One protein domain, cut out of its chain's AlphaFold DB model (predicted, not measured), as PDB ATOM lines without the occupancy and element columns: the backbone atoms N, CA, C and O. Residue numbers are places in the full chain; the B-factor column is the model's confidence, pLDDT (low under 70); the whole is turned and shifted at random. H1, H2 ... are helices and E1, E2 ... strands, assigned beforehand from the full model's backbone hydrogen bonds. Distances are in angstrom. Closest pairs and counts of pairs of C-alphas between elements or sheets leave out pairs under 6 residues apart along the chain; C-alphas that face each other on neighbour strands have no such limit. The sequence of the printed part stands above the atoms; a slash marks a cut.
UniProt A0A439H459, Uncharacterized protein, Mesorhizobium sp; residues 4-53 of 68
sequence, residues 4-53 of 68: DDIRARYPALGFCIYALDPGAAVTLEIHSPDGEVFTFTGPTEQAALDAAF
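This is residues 4 to 53 of the 68 residues of an uncharacterized protein of Mesorhizobium sp (UniProt A0A439H459). A small three-stranded sheet has one helix, H2, packed slantwise over one face, while the other face is bare. A second short helix, H1, lies off the sheet, apart from H2. The 50 printed residues run H1, E1, E2, E3, H2, and the sheet is antiparallel in the order E1, E2, E3. The class is mixed, helices and strands; the whole is compact, with a radius of gyration of the C-alphas of 11.1 A and spans of 31 by 22 by 15 A.

H1, residues 4 to 9, is not on the sheet. E1, residues 14 to 18, and E2, residues 26 to 31, form an antiparallel hairpin at 167 degrees, with N 16 and O 29 within hydrogen-bond range at 2.9 A. E2 and E3, residues 37 to 42, form another at 161 degrees, with N 28 and O 40 at 2.8 A. The three strands make a meander, each the antiparallel neighbour of the one before. H2, residues 45 to 52, is on the sheet at a height over the sheet of 6.9 A. It lies over E3 and only just over E2, on which 3 of its 8 C-alphas fall. On the local plane it runs slantwise to the strands, at 47 degrees to E3. The closest C-alphas of E3 and H2 are those of Gly 42 and Ala 48, 4.4 A apart. In H1 and H2 every O i to N i+4 pair is within hydrogen-bond range.

H1 begins at C-alpha 4, (44.011, 24.921, -36.082), and is 8.6 A long. E1 is 13.9 A long; E2 and E3 are each 16.7 A long. H2, 10.8 A long, ends at C-alpha 52, (34.703, 17.349, -27.502).

The C-alphas farthest apart, those of Gly 23 and Asp 34, are 32.9 A apart. The printed part has no cut and no long link. Its mean pLDDT is 94.7, and no printed residue is under 70.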
ATOM      1  N   ASP A   4      44.152  23.872 -35.070       93.31
ATOM      2  CA  ASP A   4      44.011  24.921 -36.082       93.31
ATOM      3  C   ASP A   4      42.662  24.826 -36.802       93.31
ATOM      4  O   ASP A   4      42.000  25.848 -36.995       93.31
ATOM      5  N   ASP A   5      42.198  23.606 -37.105       92.62
ATOM      6  CA  ASP A   5      40.862  23.386 -37.677       92.62
ATOM      7  C   ASP A   5      39.764  23.912 -36.740       92.62
ATOM      8  O   ASP A   5      38.814  24.562 -37.183       92.62
ATOM      9  N   ILE A   6      39.908  23.677 -35.431       90.94
ATOM     10  CA  ILE A   6      38.956  24.146 -34.412       90.94
ATOM     11  C   ILE A   6      38.959  25.668 -34.330       90.94
ATOM     12  O   ILE A   6      37.887  26.270 -34.315       90.94
ATOM     13  N   ARG A   7      40.133  26.316 -34.329       91.88
ATOM     14  CA  ARG A   7      40.225  27.789 -34.322       91.88
ATOM     15  C   ARG A   7      39.606  28.407 -35.567       91.88
ATOM     16  O   ARG A   7      38.959  29.446 -35.468       91.88
ATOM     17  N   ALA A   8      39.810  27.785 -36.727       93.56
ATOM     18  CA  ALA A   8      39.222  28.244 -37.977       93.56
ATOM     19  C   ALA A   8      37.691  28.094 -37.971       93.56
ATOM     20  O   ALA A   8      36.987  28.996 -38.426       93.56
ATOM     21  N   ARG A   9      37.170  26.983 -37.432       92.06
ATOM     22  CA  ARG A   9      35.728  26.691 -37.383       92.06
ATOM     23  C   ARG A   9      34.989  27.459 -36.280       92.06
ATOM     24  O   ARG A   9      33.850  27.868 -36.491       92.06
ATOM     25  N   TYR A  10      35.627  27.677 -35.131       91.31
ATOM     26  CA  TYR A  10      35.033  28.280 -33.934       91.31
ATOM     27  C   TYR A  10      35.929  29.388 -33.346       91.31
ATOM     28  O   TYR A  10      36.491  29.234 -32.261       91.31
ATOM     29  N   PRO A  11      36.048  30.548 -34.016       89.88
ATOM     30  CA  PRO A  11      37.010  31.591 -33.641       89.88
ATOM     31  C   PRO A  11      36.736  32.262 -32.285       89.88
ATOM     32  O   PRO A  11      37.603  32.960 -31.765       89.88
ATOM     33  N   ALA A  12      35.538  32.082 -31.723       88.69
ATOM     34  CA  ALA A  12      35.144  32.641 -30.431       88.69
ATOM     35  C   ALA A  12      35.401  31.698 -29.241       88.69
ATOM     36  O   ALA A  12      35.228  32.122 -28.100       88.69
ATOM     37  N   LEU A  13      35.783  30.440 -29.484       89.12
ATOM     38  CA  LEU A  13      36.099  29.492 -28.416       89.12
ATOM     39  C   LEU A  13      37.550  29.665 -27.964       89.12
ATOM     40  O   LEU A  13      38.478  29.619 -28.774       89.12
ATOM     41  N   GLY A  14      37.745  29.821 -26.656       93.44
ATOM     42  CA  GLY A  14      39.045  29.611 -26.028       93.44
ATOM     43  C   GLY A  14      39.205  28.134 -25.686       93.44
ATOM     44  O   GLY A  14      38.239  27.496 -25.279       93.44
ATOM     45  N   PHE A  15      40.399  27.569 -25.834       95.00
ATOM     46  CA  PHE A  15      40.654  26.202 -25.385       95.00
ATOM     47  C   PHE A  15      42.108  26.001 -24.960       95.00
ATOM     48  O   PHE A  15      43.005  26.723 -25.400       95.00
ATOM     49  N   CYS A  16      42.327  24.991 -24.124       95.62
ATOM     50  CA  CYS A  16      43.637  24.530 -23.685       95.62
ATOM     51  C   CYS A  16      43.678  23.002 -23.728       95.62
ATOM     52  O   CYS A  16      42.709  22.355 -23.340       95.62
ATOM     53  N   ILE A  17      44.793  22.425 -24.175       96.50
ATOM     54  CA  ILE A  17      45.013  20.979 -24.140       96.50
ATOM     55  C   ILE A  17      46.352  20.676 -23.478       96.50
ATOM     56  O   ILE A  17      47.364  21.306 -23.791       96.50
ATOM     57  N   TYR A  18      46.360  19.744 -22.530       97.31
ATOM     58  CA  TYR A  18      47.542  19.466 -21.723       97.31
ATOM     59  C   TYR A  18      47.601  18.025 -21.210       97.31
ATOM     60  O   TYR A  18      46.587  17.375 -20.956       97.31
ATOM     61  N   ALA A  19      48.831  17.548 -21.016       97.50
ATOM     62  CA  ALA A  19      49.168  16.298 -20.344       97.50
ATOM     63  C   ALA A  19      50.221  16.605 -19.275       97.50
ATOM     64  O   ALA A  19      51.409  16.715 -19.578       97.50
ATOM     65  N   LEU A  20      49.769  16.845 -18.044       96.75
ATOM     66  CA  LEU A  20      50.643  17.313 -16.963       96.75
ATOM     67  C   LEU A  20      51.346  16.157 -16.245       96.75
ATOM     68  O   LEU A  20      52.520  16.277 -15.899       96.75
ATOM     69  N   ASP A  21      50.651  15.032 -16.075       96.81
ATOM     70  CA  ASP A  21      51.175  13.859 -15.384       96.81
ATOM     71  C   ASP A  21      51.699  12.815 -16.390       96.81
ATOM     72  O   ASP A  21      50.950  12.374 -17.271       96.81
ATOM     73  N   PRO A  22      52.968  12.368 -16.279       96.44
ATOM     74  CA  PRO A  22      53.528  11.370 -17.183       96.44
ATOM     75  C   PRO A  22      52.719  10.067 -17.194       96.44
ATOM     76  O   PRO A  22      52.573   9.398 -16.173       96.44
ATOM     77  N   GLY A  23      52.226   9.686 -18.373       94.81
ATOM     78  CA  GLY A  23      51.437   8.465 -18.571       94.81
ATOM     79  C   GLY A  23      49.963   8.571 -18.164       94.81
ATOM     80  O   GLY A  23      49.237   7.588 -18.311       94.81
ATOM     81  N   ALA A  24      49.509   9.729 -17.680       96.94
ATOM     82  CA  ALA A  24      48.095   9.987 -17.432       96.94
ATOM     83  C   ALA A  24      47.356  10.408 -18.715       96.94
ATOM     84  O   ALA A  24      47.941  10.542 -19.792       96.94
ATOM     85  N   ALA A  25      46.044  10.608 -18.589       97.75
ATOM     86  CA  ALA A  25      45.203  11.084 -19.677       97.75
ATOM     87  C   ALA A  25      45.529  12.536 -20.072       97.75
ATOM     88  O   ALA A  25      45.924  13.362 -19.246       97.75
ATOM     89  N   VAL A  26      45.291  12.848 -21.343       98.25
ATOM     90  CA  VAL A  26      45.258  14.211 -21.872       98.25
ATOM     91  C   VAL A  26      43.931  14.855 -21.486       98.25
ATOM     92  O   VAL A  26      42.881  14.218 -21.584       98.25
ATOM     93  N   THR A  27      43.980  16.119 -21.075       98.31
ATOM     94  CA  THR A  27      42.803  16.937 -20.767       98.31
ATOM     95  C   THR A  27      42.674  18.068 -21.778       98.31
ATOM     96  O   THR A  27      43.663  18.726 -22.098       98.31
ATOM     97  N   LEU A  28      41.457  18.284 -22.267       97.94
ATOM     98  CA  LEU A  28      41.042  19.414 -23.087       97.94
ATOM     99  C   LEU A  28      40.004  20.219 -22.306       97.94
ATOM    100  O   LEU A  28      38.986  19.674 -21.885       97.94
ATOM    101  N   GLU A  29      40.246  21.513 -22.157       98.00
ATOM    102  CA  GLU A  29      39.298  22.469 -21.595       98.00
ATOM    103  C   GLU A  29      38.853  23.443 -22.681       98.00
ATOM    104  O   GLU A  29      39.683  23.999 -23.404       98.00
ATOM    105  N   ILE A  30      37.545  23.654 -22.800       96.38
ATOM    106  CA  ILE A  30      36.938  24.635 -23.700       96.38
ATOM    107  C   ILE A  30      36.256  25.694 -22.850       96.38
ATOM    108  O   ILE A  30      35.400  25.380 -22.031       96.38
ATOM    109  N   HIS A  31      36.623  26.946 -23.086       94.75
ATOM    110  CA  HIS A  31      36.071  28.119 -22.432       94.75
ATOM    111  C   HIS A  31      35.091  28.799 -23.380       94.75
ATOM    112  O   HIS A  31      35.471  29.270 -24.462       94.75
ATOM    113  N   SER A  32      33.832  28.862 -22.974       88.81
ATOM    114  CA  SER A  32      32.803  29.593 -23.702       88.81
ATOM    115  C   SER A  32      32.806  31.085 -23.332       88.81
ATOM    116  O   SER A  32      33.333  31.482 -22.287       88.81
ATOM    117  N   PRO A  33      32.222  31.958 -24.177       86.56
ATOM    118  CA  PRO A  33      32.197  33.404 -23.929       86.56
ATOM    119  C   PRO A  33      31.454  33.838 -22.655       86.56
ATOM    120  O   PRO A  33      31.691  34.934 -22.155       86.56
ATOM    121  N   ASP A  34      30.547  33.007 -22.146       89.31
ATOM    122  CA  ASP A  34      29.813  33.207 -20.890       89.31
ATOM    123  C   ASP A  34      30.588  32.734 -19.647       89.31
ATOM    124  O   ASP A  34      30.127  32.928 -18.523       89.31
ATOM    125  N   GLY A  35      31.796  32.190 -19.835       87.44
ATOM    126  CA  GLY A  35      32.696  31.787 -18.759       87.44
ATOM    127  C   GLY A  35      32.503  30.353 -18.268       87.44
ATOM    128  O   GLY A  35      33.121  29.988 -17.267       87.44
ATOM    129  N   GLU A  36      31.685  29.539 -18.942       94.31
ATOM    130  CA  GLU A  36      31.615  28.100 -18.676       94.31
ATOM    131  C   GLU A  36      32.878  27.388 -19.189       94.31
ATOM    132  O   GLU A  36      33.520  27.810 -20.159       94.31
ATOM    133  N   VAL A  37      33.260  26.316 -18.492       96.31
ATOM    134  CA  VAL A  37      34.398  25.469 -18.851       96.31
ATOM    135  C   VAL A  37      33.909  24.044 -19.057       96.31
ATOM    136  O   VAL A  37      33.402  23.413 -18.130       96.31
ATOM    137  N   PHE A  38      34.094  23.535 -20.270       96.31
ATOM    138  CA  PHE A  38      33.813  22.150 -20.622       96.31
ATOM    139  C   PHE A  38      35.115  21.358 -20.623       96.31
ATOM    140  O   PHE A  38      36.043  21.698 -21.358       96.31
ATOM    141  N   THR A  39      35.178  20.295 -19.825       98.00
ATOM    142  CA  THR A  39      36.376  19.462 -19.691       98.00
ATOM    143  C   THR A  39      36.157  18.100 -20.335       98.00
ATOM    144  O   THR A  39      35.207  17.387 -20.011       98.00
ATOM    145  N   PHE A  40      37.082  17.711 -21.205       97.81
ATOM    146  CA  PHE A  40      37.117  16.418 -21.875       97.81
ATOM    147  C   PHE A  40      38.460  15.747 -21.609       97.81
ATOM    148  O   PHE A  40      39.496  16.405 -21.552       97.81
ATOM    149  N   THR A  41      38.460  14.426 -21.465       98.06
ATOM    150  CA  THR A  41      39.682  13.656 -21.207       98.06
ATOM    151  C   THR A  41      39.789  12.477 -22.155       98.06
ATOM    152  O   THR A  41      38.787  11.822 -22.440       98.06
ATOM    153  N   GLY A  42      41.006  12.152 -22.578       97.44
ATOM    154  CA  GLY A  42      41.272  10.988 -23.414       97.44
ATOM    155  C   GLY A  42      42.695  10.459 -23.242       97.44
ATOM    156  O   GLY A  42      43.563  11.164 -22.736       97.44
ATOM    157  N   PRO A  43      42.979   9.218 -23.669       97.50
ATOM    158  CA  PRO A  43      44.334   8.661 -23.618       97.50
ATOM    159  C   PRO A  43      45.324   9.381 -24.553       97.50
ATOM    160  O   PRO A  43      46.531   9.205 -24.419       97.50
ATOM    161  N   THR A  44      44.830  10.166 -25.511       96.56
ATOM    162  CA  THR A  44      45.619  10.960 -26.460       96.56
ATOM    163  C   THR A  44      44.937  12.303 -26.710       96.56
ATOM    164  O   THR A  44      43.745  12.457 -26.437       96.56
ATOM    165  N   GLU A  45      45.675  13.256 -27.285       95.75
ATOM    166  CA  GLU A  45      45.109  14.527 -27.757       95.75
ATOM    167  C   GLU A  45      43.942  14.297 -28.722       95.75
ATOM    168  O   GLU A  45      42.863  14.844 -28.510       95.75
ATOM    169  N   GLN A  46      44.114  13.423 -29.721       95.31
ATOM    170  CA  GLN A  46      43.053  13.134 -30.686       95.31
ATOM    171  C   GLN A  46      41.793  12.594 -30.003       95.31
ATOM    172  O   GLN A  46      40.699  13.039 -30.325       95.31
ATOM    173  N   ALA A  47      41.935  11.695 -29.024       96.06
ATOM    174  CA  ALA A  47      40.786  11.140 -28.315       96.06
ATOM    175  C   ALA A  47      40.040  12.197 -27.479       96.06
ATOM    176  O   ALA A  47      38.814  12.163 -27.413       96.06
ATOM    177  N   ALA A  48      40.758  13.144 -26.864       96.94
ATOM    178  CA  ALA A  48      40.130  14.265 -26.163       96.94
ATOM    179  C   ALA A  48      39.390  15.200 -27.141       96.94
ATOM    180  O   ALA A  48      38.278  15.640 -26.848       96.94
ATOM    181  N   LEU A  49      39.965  15.448 -28.323       95.44
ATOM    182  CA  LEU A  49      39.337  16.250 -29.376       95.44
ATOM    183  C   LEU A  49      38.092  15.571 -29.957       95.44
ATOM    184  O   LEU A  49      37.076  16.235 -30.128       95.44
ATOM    185  N   ASP A  50      38.141  14.266 -30.217       94.56
ATOM    186  CA  ASP A  50      37.005  13.506 -30.754       94.56
ATOM    187  C   ASP A  50      35.833  13.462 -29.760       94.56
ATOM    188  O   ASP A  50      34.672  13.482 -30.167       94.56
ATOM    189  N   ALA A  51      36.127  13.442 -28.454       94.94
ATOM    190  CA  ALA A  51      35.115  13.524 -27.403       94.94
ATOM    191  C   ALA A  51      34.441  14.905 -27.344       94.94
ATOM    192  O   ALA A  51      33.234  14.988 -27.121       94.94
ATOM    193  N   ALA A  52      35.209  15.978 -27.544       94.81
ATOM    194  CA  ALA A  52      34.703  17.349 -27.502       94.81
ATOM    195  C   ALA A  52      33.990  17.776 -28.793       94.81
ATOM    196  O   ALA A  52      33.024  18.535 -28.760       94.81
ATOM    197  N   PHE A  53      34.469  17.284 -29.933       92.44
ATOM    198  CA  PHE A  53      34.010  17.665 -31.260       92.44
ATOM    199  C   PHE A  53      33.714  16.407 -32.091       92.44
ATOM    200  O   PHE A  53      34.467  16.071 -33.013       92.44
TER     201      PHE A  53